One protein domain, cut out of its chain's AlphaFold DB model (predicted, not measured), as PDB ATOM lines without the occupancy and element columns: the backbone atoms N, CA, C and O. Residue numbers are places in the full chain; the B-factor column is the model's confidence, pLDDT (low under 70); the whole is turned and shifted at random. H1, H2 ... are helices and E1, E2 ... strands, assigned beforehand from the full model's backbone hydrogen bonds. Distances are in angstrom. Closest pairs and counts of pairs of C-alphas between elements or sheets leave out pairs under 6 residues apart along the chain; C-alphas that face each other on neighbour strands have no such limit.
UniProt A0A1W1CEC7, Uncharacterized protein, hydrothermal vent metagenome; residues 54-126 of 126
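What this domain is: This is residues 54 to 126 of the 126 residues of an uncharacterized protein of hydrothermal vent metagenome (UniProt A0A1W1CEC7). Look for a strongly twisted sheet of four strands with two helices, H1 and H3, side by side over one face and the other face bare. H1 covers E3 and E2, H3 covers E4, and the short helix H2 stands crosswise to both near one end and leads straight into E4. The printed part has 73 residues, with four named strands and three named helices in the order E1 E2 E3 H1 H2 E4 H3; the sheet runs E3 E2 E1 E4, mixed, and the class is mixed, helices and strands. The whole is compact and rounded, with a radius of gyration of the C-alphas of 11.2 A and spans of 31 by 25 by 21 A.

How they stand to each other: Begin with the sheet, where E1, residues 54 to 60, E2, residues 63 to 68, and E3, residues 71 to 77, form a meander, each strand the antiparallel neighbour of the one before. In the hairpin of E1 and E2, find N 56 and O 67 at 2.7 A; in that of E2 and E3, N 64 and O 76 at 2.8 A. E4, residues 103 to 109, is parallel to E1 at 26 degrees, with N 55 and O 105 at 2.8 A. H3, residues 114 to 125, is on the sheet at a height of 7.1 A, over E4 and along the strands; their closest C-alphas, Asn 105 and Asn 121, are 5.8 A apart. H1, residues 84 to 94, is on the same face at a height of 9.9 A, over E3 and E2, slantwise to the strands at 46 degrees to E2 on the local plane. H1 and H3 are close but not clearly touching, with the C-alphas of Ser 85 and Leu 116 closest at 6.7 A, and run the same way at a shallow tilt of 6 degrees. H2, residues 96 to 102, only grazes the sheet; it touches residues 124 to 125 of H3, about perpendicular at 77 degrees, with the C-alphas of Lys 100 and Val 124 closest at 5.6 A. E3, H1 H2 and E4 make a split strand-helix-strand unit, two strands running the same way with E2 and E1 between them, and its crossover is right-handed. In H1 and H3 every O i to N i+4 pair is within hydrogen-bond range; in H2 it is 1 of 3, beside 2 of 4 for O i to N i+3.

Where its parts are: Find C-alpha 54 at (26.498, -22.737, -11.278), where E1 begins its 18.6 A; E2 covers 16.3 A, E3 18.2 A and E4 16.1 A. H1 begins at C-alpha 84, (28.088, -19.275, 8.267), and is 15.5 A long; H2 is 9.8 A. H3, 16.4 A, ends at C-alpha 125, (16.532, -16.891, -10.067).

The domain as a whole: The two C-alphas farthest apart, Glu 81 and Asp 101, are 32.0 A apart. The printed part has no cut and no long link. Mean pLDDT of the printed part is 87.4; residue 126 alone is under 70.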
ATOM      1  N   THR A  54      26.723 -22.321 -12.668       90.00
ATOM      2  CA  THR A  54      26.498 -22.737 -11.278       90.00
ATOM      3  C   THR A  54      27.573 -22.143 -10.380       90.00
ATOM      4  O   THR A  54      28.763 -22.302 -10.648       90.00
ATOM      5  N   LEU A  55      27.154 -21.468  -9.311       92.12
ATOM      6  CA  LEU A  55      28.039 -20.946  -8.280       92.12
ATOM      7  C   LEU A  55      28.239 -22.006  -7.195       92.12
ATOM      8  O   LEU A  55      27.351 -22.265  -6.383       92.12
ATOM      9  N   ASN A  56      29.423 -22.595  -7.165       93.50
ATOM     10  CA  ASN A  56      29.848 -23.549  -6.159       93.50
ATOM     11  C   ASN A  56      30.429 -22.803  -4.955       93.50
ATOM     12  O   ASN A  56      31.469 -22.150  -5.057       93.50
ATOM     13  N   ILE A  57      29.781 -22.924  -3.797       92.25
ATOM     14  CA  ILE A  57      30.286 -22.383  -2.535       92.25
ATOM     15  C   ILE A  57      30.975 -23.503  -1.774       92.25
ATOM     16  O   ILE A  57      30.336 -24.458  -1.330       92.25
ATOM     17  N   ILE A  58      32.285 -23.381  -1.602       92.56
ATOM     18  CA  ILE A  58      33.124 -24.398  -0.975       92.56
ATOM     19  C   ILE A  58      33.622 -23.874   0.364       92.56
ATOM     20  O   ILE A  58      34.239 -22.812   0.439       92.56
ATOM     21  N   LYS A  59      33.400 -24.639   1.432       90.25
ATOM     22  CA  LYS A  59      33.988 -24.353   2.745       90.25
ATOM     23  C   LYS A  59      35.296 -25.131   2.908       90.25
ATOM     24  O   LYS A  59      35.267 -26.360   2.913       90.25
ATOM     25  N   SER A  60      36.419 -24.431   3.087       89.56
ATOM     26  CA  SER A  60      37.715 -25.040   3.442       89.56
ATOM     27  C   SER A  60      38.541 -24.106   4.321       89.56
ATOM     28  O   SER A  60      38.592 -22.905   4.070       89.56
ATOM     29  N   ASP A  61      39.186 -24.655   5.353       84.75
ATOM     30  CA  ASP A  61      40.216 -23.981   6.165       84.75
ATOM     31  C   ASP A  61      39.834 -22.580   6.677       84.75
ATOM     32  O   ASP A  61      40.594 -21.616   6.581       84.75
ATOM     33  N   GLY A  62      38.613 -22.445   7.206       85.88
ATOM     34  CA  GLY A  62      38.116 -21.170   7.740       85.88
ATOM     35  C   GLY A  62      37.819 -20.116   6.667       85.88
ATOM     36  O   GLY A  62      37.718 -18.930   6.976       85.88
ATOM     37  N   ARG A  63      37.673 -20.524   5.403       91.06
ATOM     38  CA  ARG A  63      37.284 -19.668   4.281       91.06
ATOM     39  C   ARG A  63      36.132 -20.273   3.485       91.06
ATOM     40  O   ARG A  63      35.921 -21.487   3.478       91.06
ATOM     41  N   LEU A  64      35.404 -19.391   2.813       91.75
ATOM     42  CA  LEU A  64      34.432 -19.708   1.777       91.75
ATOM     43  C   LEU A  64      35.016 -19.308   0.433       91.75
ATOM     44  O   LEU A  64      35.468 -18.176   0.274       91.75
ATOM     45  N   TYR A  65      34.988 -20.230  -0.515       93.19
ATOM     46  CA  TYR A  65      35.374 -20.005  -1.900       93.19
ATOM     47  C   TYR A  65      34.114 -20.017  -2.749       93.19
ATOM     48  O   TYR A  65      33.277 -20.902  -2.583       93.19
ATOM     49  N   PHE A  66      33.975 -19.016  -3.610       92.94
ATOM     50  CA  PHE A  66      32.835 -18.842  -4.493       92.94
ATOM     51  C   PHE A  66      33.334 -19.039  -5.917       92.94
ATOM     52  O   PHE A  66      34.010 -18.167  -6.466       92.94
ATOM     53  N   ASN A  67      33.043 -20.207  -6.479       92.50
ATOM     54  CA  ASN A  67      33.534 -20.605  -7.789       92.50
ATOM     55  C   ASN A  67      32.386 -20.609  -8.786       92.50
ATOM     56  O   ASN A  67      31.348 -21.206  -8.519       92.50
ATOM     57  N   LEU A  68      32.570 -19.967  -9.931       89.38
ATOM     58  CA  LEU A  68      31.650 -20.076 -11.049       89.38
ATOM     59  C   LEU A  68      32.134 -21.220 -11.934       89.38
ATOM     60  O   LEU A  68      33.221 -21.145 -12.502       89.38
ATOM     61  N   SER A  69      31.366 -22.307 -11.985       81.56
ATOM     62  CA  SER A  69      31.822 -23.562 -12.585       81.56
ATOM     63  C   SER A  69      33.140 -24.027 -11.931       81.56
ATOM     64  O   SER A  69      33.115 -24.444 -10.766       81.56
ATOM     65  N   ASP A  70      34.273 -23.901 -12.631       82.06
ATOM     66  CA  ASP A  70      35.611 -24.283 -12.160       82.06
ATOM     67  C   ASP A  70      36.496 -23.079 -11.772       82.06
ATOM     68  O   ASP A  70      37.545 -23.260 -11.149       82.06
ATOM     69  N   ASP A  71      36.069 -21.851 -12.079       86.75
ATOM     70  CA  ASP A  71      36.858 -20.641 -11.854       86.75
ATOM     71  C   ASP A  71      36.504 -19.982 -10.519       86.75
ATOM     72  O   ASP A  71      35.344 -19.689 -10.223       86.75
ATOM     73  N   GLN A  72      37.511 -19.701  -9.691       89.06
ATOM     74  CA  GLN A  72      37.305 -18.987  -8.430       89.06
ATOM     75  C   GLN A  72      37.044 -17.497  -8.695       89.06
ATOM     76  O   GLN A  72      37.952 -16.774  -9.104       89.06
ATOM     77  N   LEU A  73      35.837 -17.017  -8.377       89.31
ATOM     78  CA  LEU A  73      35.494 -15.595  -8.467       89.31
ATOM     79  C   LEU A  73      36.088 -14.812  -7.295       89.31
ATOM     80  O   LEU A  73      36.811 -13.835  -7.477       89.31
ATOM     81  N   PHE A  74      35.787 -15.244  -6.070       90.50
ATOM     82  CA  PHE A  74      36.251 -14.582  -4.856       90.50
ATOM     83  C   PHE A  74      36.262 -15.535  -3.659       90.50
ATOM     84  O   PHE A  74      35.797 -16.675  -3.718       90.50
ATOM     85  N   SER A  75      36.838 -15.071  -2.549       91.81
ATOM     86  CA  SER A  75      36.860 -15.824  -1.295       91.81
ATOM     87  C   SER A  75      36.637 -14.915  -0.097       91.81
ATOM     88  O   SER A  75      37.100 -13.774  -0.084       91.81
ATOM     89  N   VAL A  76      35.971 -15.440   0.927       91.38
ATOM     90  CA  VAL A  76      35.643 -14.719   2.161       91.38
ATOM     91  C   VAL A  76      36.177 -15.499   3.356       91.38
ATOM     92  O   VAL A  76      36.057 -16.722   3.422       91.38
ATOM     93  N   LYS A  77      36.800 -14.807   4.313       88.50
ATOM     94  CA  LYS A  77      37.231 -15.425   5.573       88.50
ATOM     95  C   LYS A  77      36.031 -15.591   6.501       88.50
ATOM     96  O   LYS A  77      35.272 -14.649   6.688       88.50
ATOM     97  N   ILE A  78      35.902 -16.763   7.112       85.75
ATOM     98  CA  ILE A  78      34.903 -17.028   8.145       85.75
ATOM     99  C   ILE A  78      35.531 -16.693   9.501       85.75
ATOM    100  O   ILE A  78      36.538 -17.292   9.882       85.75
ATOM    101  N   SER A  79      34.934 -15.756  10.237       82.50
ATOM    102  CA  SER A  79      35.240 -15.571  11.659       82.50
ATOM    103  C   SER A  79      34.472 -16.599  12.492       82.50
ATOM    104  O   SER A  79      33.324 -16.909  12.184       82.50
ATOM    105  N   SER A  80      35.074 -17.113  13.569       75.06
ATOM    106  CA  SER A  80      34.437 -18.086  14.474       75.06
ATOM    107  C   SER A  80      33.200 -17.544  15.195       75.06
ATOM    108  O   SER A  80      32.409 -18.323  15.718       75.06
ATOM    109  N   GLU A  81      33.042 -16.223  15.236       78.50
ATOM    110  CA  GLU A  81      31.940 -15.537  15.918       78.50
ATOM    111  C   GLU A  81      30.714 -15.322  15.018       78.50
ATOM    112  O   GLU A  81      29.637 -15.004  15.517       78.50
ATOM    113  N   GLN A  82      30.856 -15.502  13.700       79.31
ATOM    114  CA  GLN A  82      29.796 -15.225  12.733       79.31
ATOM    115  C   GLN A  82      29.093 -16.503  12.274       79.31
ATOM    116  O   GLN A  82      29.708 -17.549  12.048       79.31
ATOM    117  N   SER A  83      27.778 -16.404  12.084       85.44
ATOM    118  CA  SER A  83      26.981 -17.469  11.485       85.44
ATOM    119  C   SER A  83      27.408 -17.677  10.027       85.44
ATOM    120  O   SER A  83      27.429 -16.738   9.234       85.44
ATOM    121  N   LEU A  84      27.711 -18.924   9.646       85.88
ATOM    122  CA  LEU A  84      28.088 -19.275   8.267       85.88
ATOM    123  C   LEU A  84      27.034 -18.800   7.255       85.88
ATOM    124  O   LEU A  84      27.375 -18.295   6.189       85.88
ATOM    125  N   SER A  85      25.756 -18.946   7.609       87.00
ATOM    126  CA  SER A  85      24.645 -18.523   6.762       87.00
ATOM    127  C   SER A  85      24.618 -17.014   6.547       87.00
ATOM    128  O   SER A  85      24.191 -16.576   5.485       87.00
ATOM    129  N   GLU A  86      25.022 -16.235   7.544       88.31
ATOM    130  CA  GLU A  86      25.018 -14.776   7.481       88.31
ATOM    131  C   GLU A  86      26.166 -14.286   6.601       88.31
ATOM    132  O   GLU A  86      25.935 -13.543   5.655       88.31
ATOM    133  N   VAL A  87      27.365 -14.852   6.785       89.81
ATOM    134  CA  VAL A  87      28.535 -14.561   5.939       89.81
ATOM    135  C   VAL A  87      28.258 -14.867   4.464       89.81
ATOM    136  O   VAL A  87      28.626 -14.082   3.593       89.81
ATOM    137  N   ILE A  88      27.602 -15.995   4.162       89.88
ATOM    138  CA  ILE A  88      27.249 -16.354   2.779       89.88
ATOM    139  C   ILE A  88      26.235 -15.364   2.196       89.88
ATOM    140  O   ILE A  88      26.395 -14.939   1.052       89.88
ATOM    141  N   LYS A  89      25.200 -14.997   2.963       89.75
ATOM    142  CA  LYS A  89      24.185 -14.038   2.508       89.75
ATOM    143  C   LYS A  89      24.802 -12.680   2.219       89.75
ATOM    144  O   LYS A  89      24.574 -12.153   1.138       89.75
ATOM    145  N   ASP A  90      25.610 -12.163   3.134       90.38
ATOM    146  CA  ASP A  90      26.266 -10.869   2.967       90.38
ATOM    147  C   ASP A  90      27.204 -10.875   1.760       90.38
ATOM    148  O   ASP A  90      27.169  -9.957   0.945       90.38
ATOM    149  N   ALA A  91      27.999 -11.937   1.590       89.38
ATOM    150  CA  ALA A  91      28.892 -12.075   0.442       89.38
ATOM    151  C   ALA A  91      28.126 -12.063  -0.891       89.38
ATOM    152  O   ALA A  91      28.502 -11.347  -1.817       89.38
ATOM    153  N   ILE A  92      27.025 -12.814  -0.977       88.56
ATOM    154  CA  ILE A  92      26.197 -12.874  -2.186       88.56
ATOM    155  C   ILE A  92      25.459 -11.562  -2.428       88.56
ATOM    156  O   ILE A  92      25.355 -11.142  -3.573       88.56
ATOM    157  N   LEU A  93      24.949 -10.903  -1.386       88.62
ATOM    158  CA  LEU A  93      24.259  -9.619  -1.522       88.62
ATOM    159  C   LEU A  93      25.208  -8.512  -1.988       88.62
ATOM    160  O   LEU A  93      24.833  -7.726  -2.857       88.62
ATOM    161  N   ASN A  94      26.434  -8.481  -1.461       89.69
ATOM    162  CA  ASN A  94      27.452  -7.512  -1.863       89.69
ATOM    163  C   ASN A  94      27.866  -7.687  -3.330       89.69
ATOM    164  O   ASN A  94      28.063  -6.698  -4.029       89.69
ATOM    165  N   GLU A  95      27.931  -8.931  -3.808       87.06
ATOM    166  CA  GLU A  95      28.310  -9.259  -5.189       87.06
ATOM    167  C   GLU A  95      27.102  -9.522  -6.107       87.06
ATOM    168  O   GLU A  95      27.262  -9.948  -7.251       87.06
ATOM    169  N   MET A  96      25.874  -9.252  -5.648       85.44
ATOM    170  CA  MET A  96      24.645  -9.631  -6.362       85.44
ATOM    171  C   MET A  96      24.557  -8.995  -7.751       85.44
ATOM    172  O   MET A  96      24.070  -9.625  -8.687       85.44
ATOM    173  N   ALA A  97      25.048  -7.760  -7.892       82.56
ATOM    174  CA  ALA A  97      25.078  -7.059  -9.174       82.56
ATOM    175  C   ALA A  97      25.896  -7.820 -10.229       82.56
ATOM    176  O   ALA A  97      25.517  -7.840 -11.393       82.56
ATOM    177  N   THR A  98      26.978  -8.478  -9.810       81.19
ATOM    178  CA  THR A  98      27.822  -9.311 -10.675       81.19
ATOM    179  C   THR A  98      27.208 -10.699 -10.863       81.19
ATOM    180  O   THR A  98      27.178 -11.238 -11.966       81.19
ATOM    181  N   LEU A  99      26.684 -11.290  -9.787       85.25
ATOM    182  CA  LEU A  99      26.209 -12.674  -9.786       85.25
ATOM    183  C   LEU A  99      24.876 -12.864 -10.522       85.25
ATOM    184  O   LEU A  99      24.671 -13.920 -11.110       85.25
ATOM    185  N   LYS A 100      23.975 -11.875 -10.527       82.81
ATOM    186  CA  LYS A 100      22.618 -12.013 -11.091       82.81
ATOM    187  C   LYS A 100      22.603 -12.397 -12.577       82.81
ATOM    188  O   LYS A 100      21.747 -13.179 -13.013       82.81
ATOM    189  N   ASP A 101      23.550 -11.857 -13.335       78.88
ATOM    190  CA  ASP A 101      23.638 -12.068 -14.780       78.88
ATOM    191  C   ASP A 101      24.450 -13.322 -15.136       78.88
ATOM    192  O   ASP A 101      24.285 -13.876 -16.218       78.88
ATOM    193  N   MET A 102      25.283 -13.806 -14.208       83.50
ATOM    194  CA  MET A 102      26.218 -14.913 -14.440       83.50
ATOM    195  C   MET A 102      25.763 -16.236 -13.820       83.50
ATOM    196  O   MET A 102      26.090 -17.296 -14.341       83.50
ATOM    197  N   VAL A 103      25.017 -16.199 -12.715       87.94
ATOM    198  CA  VAL A 103      24.664 -17.376 -11.914       87.94
ATOM    199  C   VAL A 103      23.202 -17.751 -12.128       87.94
ATOM    200  O   VAL A 103      22.319 -16.899 -12.119       87.94
ATOM    201  N   GLY A 104      22.933 -19.043 -12.314       85.69
ATOM    202  CA  GLY A 104      21.584 -19.607 -12.455       85.69
ATOM    203  C   GLY A 104      21.210 -20.570 -11.330       85.69
ATOM    204  O   GLY A 104      20.027 -20.754 -11.037       85.69
ATOM    205  N   ASN A 105      22.217 -21.161 -10.689       89.75
ATOM    206  CA  ASN A 105      22.070 -22.053  -9.546       89.75
ATOM    207  C   ASN A 105      23.237 -21.853  -8.573       89.75
ATOM    208  O   ASN A 105      24.345 -21.520  -8.989       89.75
ATOM    209  N   ILE A 106      22.998 -22.078  -7.288       90.69
ATOM    210  CA  ILE A 106      24.008 -22.078  -6.231       90.69
ATOM    211  C   ILE A 106      24.033 -23.466  -5.613       90.69
ATOM    212  O   ILE A 106      22.996 -23.909  -5.130       90.69
ATOM    213  N   ASP A 107      25.213 -24.077  -5.537       91.69
ATOM    214  CA  ASP A 107      25.434 -25.362  -4.878       91.69
ATOM    215  C   ASP A 107      26.438 -25.226  -3.726       91.69
ATOM    216  O   ASP A 107      27.374 -24.423  -3.763       91.69
ATOM    217  N   PHE A 108      26.249 -26.027  -2.674       92.50
ATOM    218  CA  PHE A 108      27.136 -26.051  -1.510       92.50
ATOM    219  C   PHE A 108      27.994 -27.313  -1.497       92.50
ATOM    220  O   PHE A 108      27.482 -28.434  -1.514       92.50
ATOM    221  N   ILE A 109      29.307 -27.127  -1.394       89.50
ATOM    222  CA  ILE A 109      30.293 -28.203  -1.349       89.50
ATOM    223  C   ILE A 109      30.923 -28.242   0.047       89.50
ATOM    224  O   ILE A 109      31.356 -27.222   0.586       89.50
ATOM    225  N   ASN A 110      30.999 -29.443   0.630       85.19
ATOM    226  CA  ASN A 110      31.514 -29.722   1.982       85.19
ATOM    227  C   ASN A 110      30.655 -29.200   3.150       85.19
ATOM    228  O   ASN A 110      31.064 -29.295   4.308       85.19
ATOM    229  N   PHE A 111      29.453 -28.688   2.884       88.19
ATOM    230  CA  PHE A 111      28.452 -28.384   3.907       88.19
ATOM    231  C   PHE A 111      27.039 -28.469   3.322       88.19
ATOM    232  O   PHE A 111      26.861 -28.452   2.107       88.19
ATOM    233  N   LYS A 112      26.028 -28.593   4.187       87.19
ATOM    234  CA  LYS A 112      24.615 -28.625   3.792       87.19
ATOM    235  C   LYS A 112      23.801 -27.691   4.675       87.19
ATOM    236  O   LYS A 112      23.896 -27.766   5.897       87.19
ATOM    237  N   ASP A 113      22.998 -26.852   4.036       88.25
ATOM    238  CA  ASP A 113      21.981 -26.016   4.669       88.25
ATOM    239  C   ASP A 113      20.821 -25.839   3.680       88.25
ATOM    240  O   ASP A 113      20.813 -24.937   2.844       88.25
ATOM    241  N   ASP A 114      19.841 -26.739   3.743       89.25
ATOM    242  CA  ASP A 114      18.738 -26.795   2.772       89.25
ATOM    243  C   ASP A 114      17.832 -25.557   2.815       89.25
ATOM    244  O   ASP A 114      17.095 -25.264   1.866       89.25
ATOM    245  N   ARG A 115      17.819 -24.842   3.945       90.50
ATOM    246  CA  ARG A 115      17.055 -23.603   4.078       90.50
ATOM    247  C   ARG A 115      17.774 -22.487   3.335       90.50
ATOM    248  O   ARG A 115      17.160 -21.864   2.471       90.50
ATOM    249  N   LEU A 116      19.056 -22.284   3.633       90.50
ATOM    250  CA  LEU A 116      19.883 -21.276   2.980       90.50
ATOM    251  C   LEU A 116      19.992 -21.533   1.476       90.50
ATOM    252  O   LEU A 116      19.812 -20.617   0.683       90.50
ATOM    253  N   HIS A 117      20.195 -22.788   1.078       91.50
ATOM    254  CA  HIS A 117      20.288 -23.195  -0.322       91.50
ATOM    255  C   HIS A 117      19.056 -22.770  -1.131       91.50
ATOM    256  O   HIS A 117      19.175 -22.183  -2.205       91.50
ATOM    257  N   ARG A 118      17.851 -23.021  -0.601       89.88
ATOM    258  CA  ARG A 118      16.594 -22.618  -1.253       89.88
ATOM    259  C   ARG A 118      16.404 -21.107  -1.279       89.88
ATOM    260  O   ARG A 118      15.843 -20.584  -2.238       89.88
ATOM    261  N   GLU A 119      16.819 -20.415  -0.223       89.94
ATOM    262  CA  GLU A 119      16.704 -18.961  -0.129       89.94
ATOM    263  C   GLU A 119      17.616 -18.261  -1.143       89.94
ATOM    264  O   GLU A 119      17.155 -17.396  -1.882       89.94
ATOM    265  N   LEU A 120      18.875 -18.689  -1.246       89.50
ATOM    266  CA  LEU A 120      19.840 -18.117  -2.182       89.50
ATOM    267  C   LEU A 120      19.494 -18.427  -3.640       89.50
ATOM    268  O   LEU A 120      19.535 -17.531  -4.476       89.50
ATOM    269  N   ASN A 121      19.071 -19.657  -3.943       89.00
ATOM    270  CA  ASN A 121      18.630 -19.995  -5.296       89.00
ATOM    271  C   ASN A 121      17.411 -19.170  -5.729       89.00
ATOM    272  O   ASN A 121      17.347 -18.726  -6.870       89.00
ATOM    273  N   ARG A 122      16.487 -18.865  -4.809       88.38
ATOM    274  CA  ARG A 122      15.388 -17.924  -5.084       88.38
ATOM    275  C   ARG A 122      15.862 -16.495  -5.341       88.38
ATOM    276  O   ARG A 122      15.221 -15.799  -6.117       88.38
ATOM    277  N   LEU A 123      16.928 -16.042  -4.680       85.12
ATOM    278  CA  LEU A 123      17.466 -14.693  -4.880       85.12
ATOM    279  C   LEU A 123      18.112 -14.528  -6.257       85.12
ATOM    280  O   LEU A 123      17.972 -13.472  -6.855       85.12
ATOM    281  N   VAL A 124      18.789 -15.563  -6.755       83.75
ATOM    282  CA  VAL A 124      19.511 -15.509  -8.034       83.75
ATOM    283  C   VAL A 124      18.613 -15.833  -9.240       83.75
ATOM    284  O   VAL A 124      18.884 -15.403 -10.362       83.75
ATOM    285  N   GLN A 125      17.517 -16.566  -9.025       79.31
ATOM    286  CA  GLN A 125      16.532 -16.891 -10.067       79.31
ATOM    287  C   GLN A 125      15.475 -15.792 -10.303       79.31
ATOM    288  O   GLN A 125      14.754 -15.878 -11.297       79.31
ATOM    289  N   ASN A 126      15.379 -14.786  -9.422       63.38
ATOM    290  CA  ASN A 126      14.483 -13.621  -9.549       63.38
ATOM    291  C   ASN A 126      15.189 -12.402 -10.174       63.38
ATOM    292  O   ASN A 126      14.518 -11.628 -10.892       63.38
TER     293      ASN A 126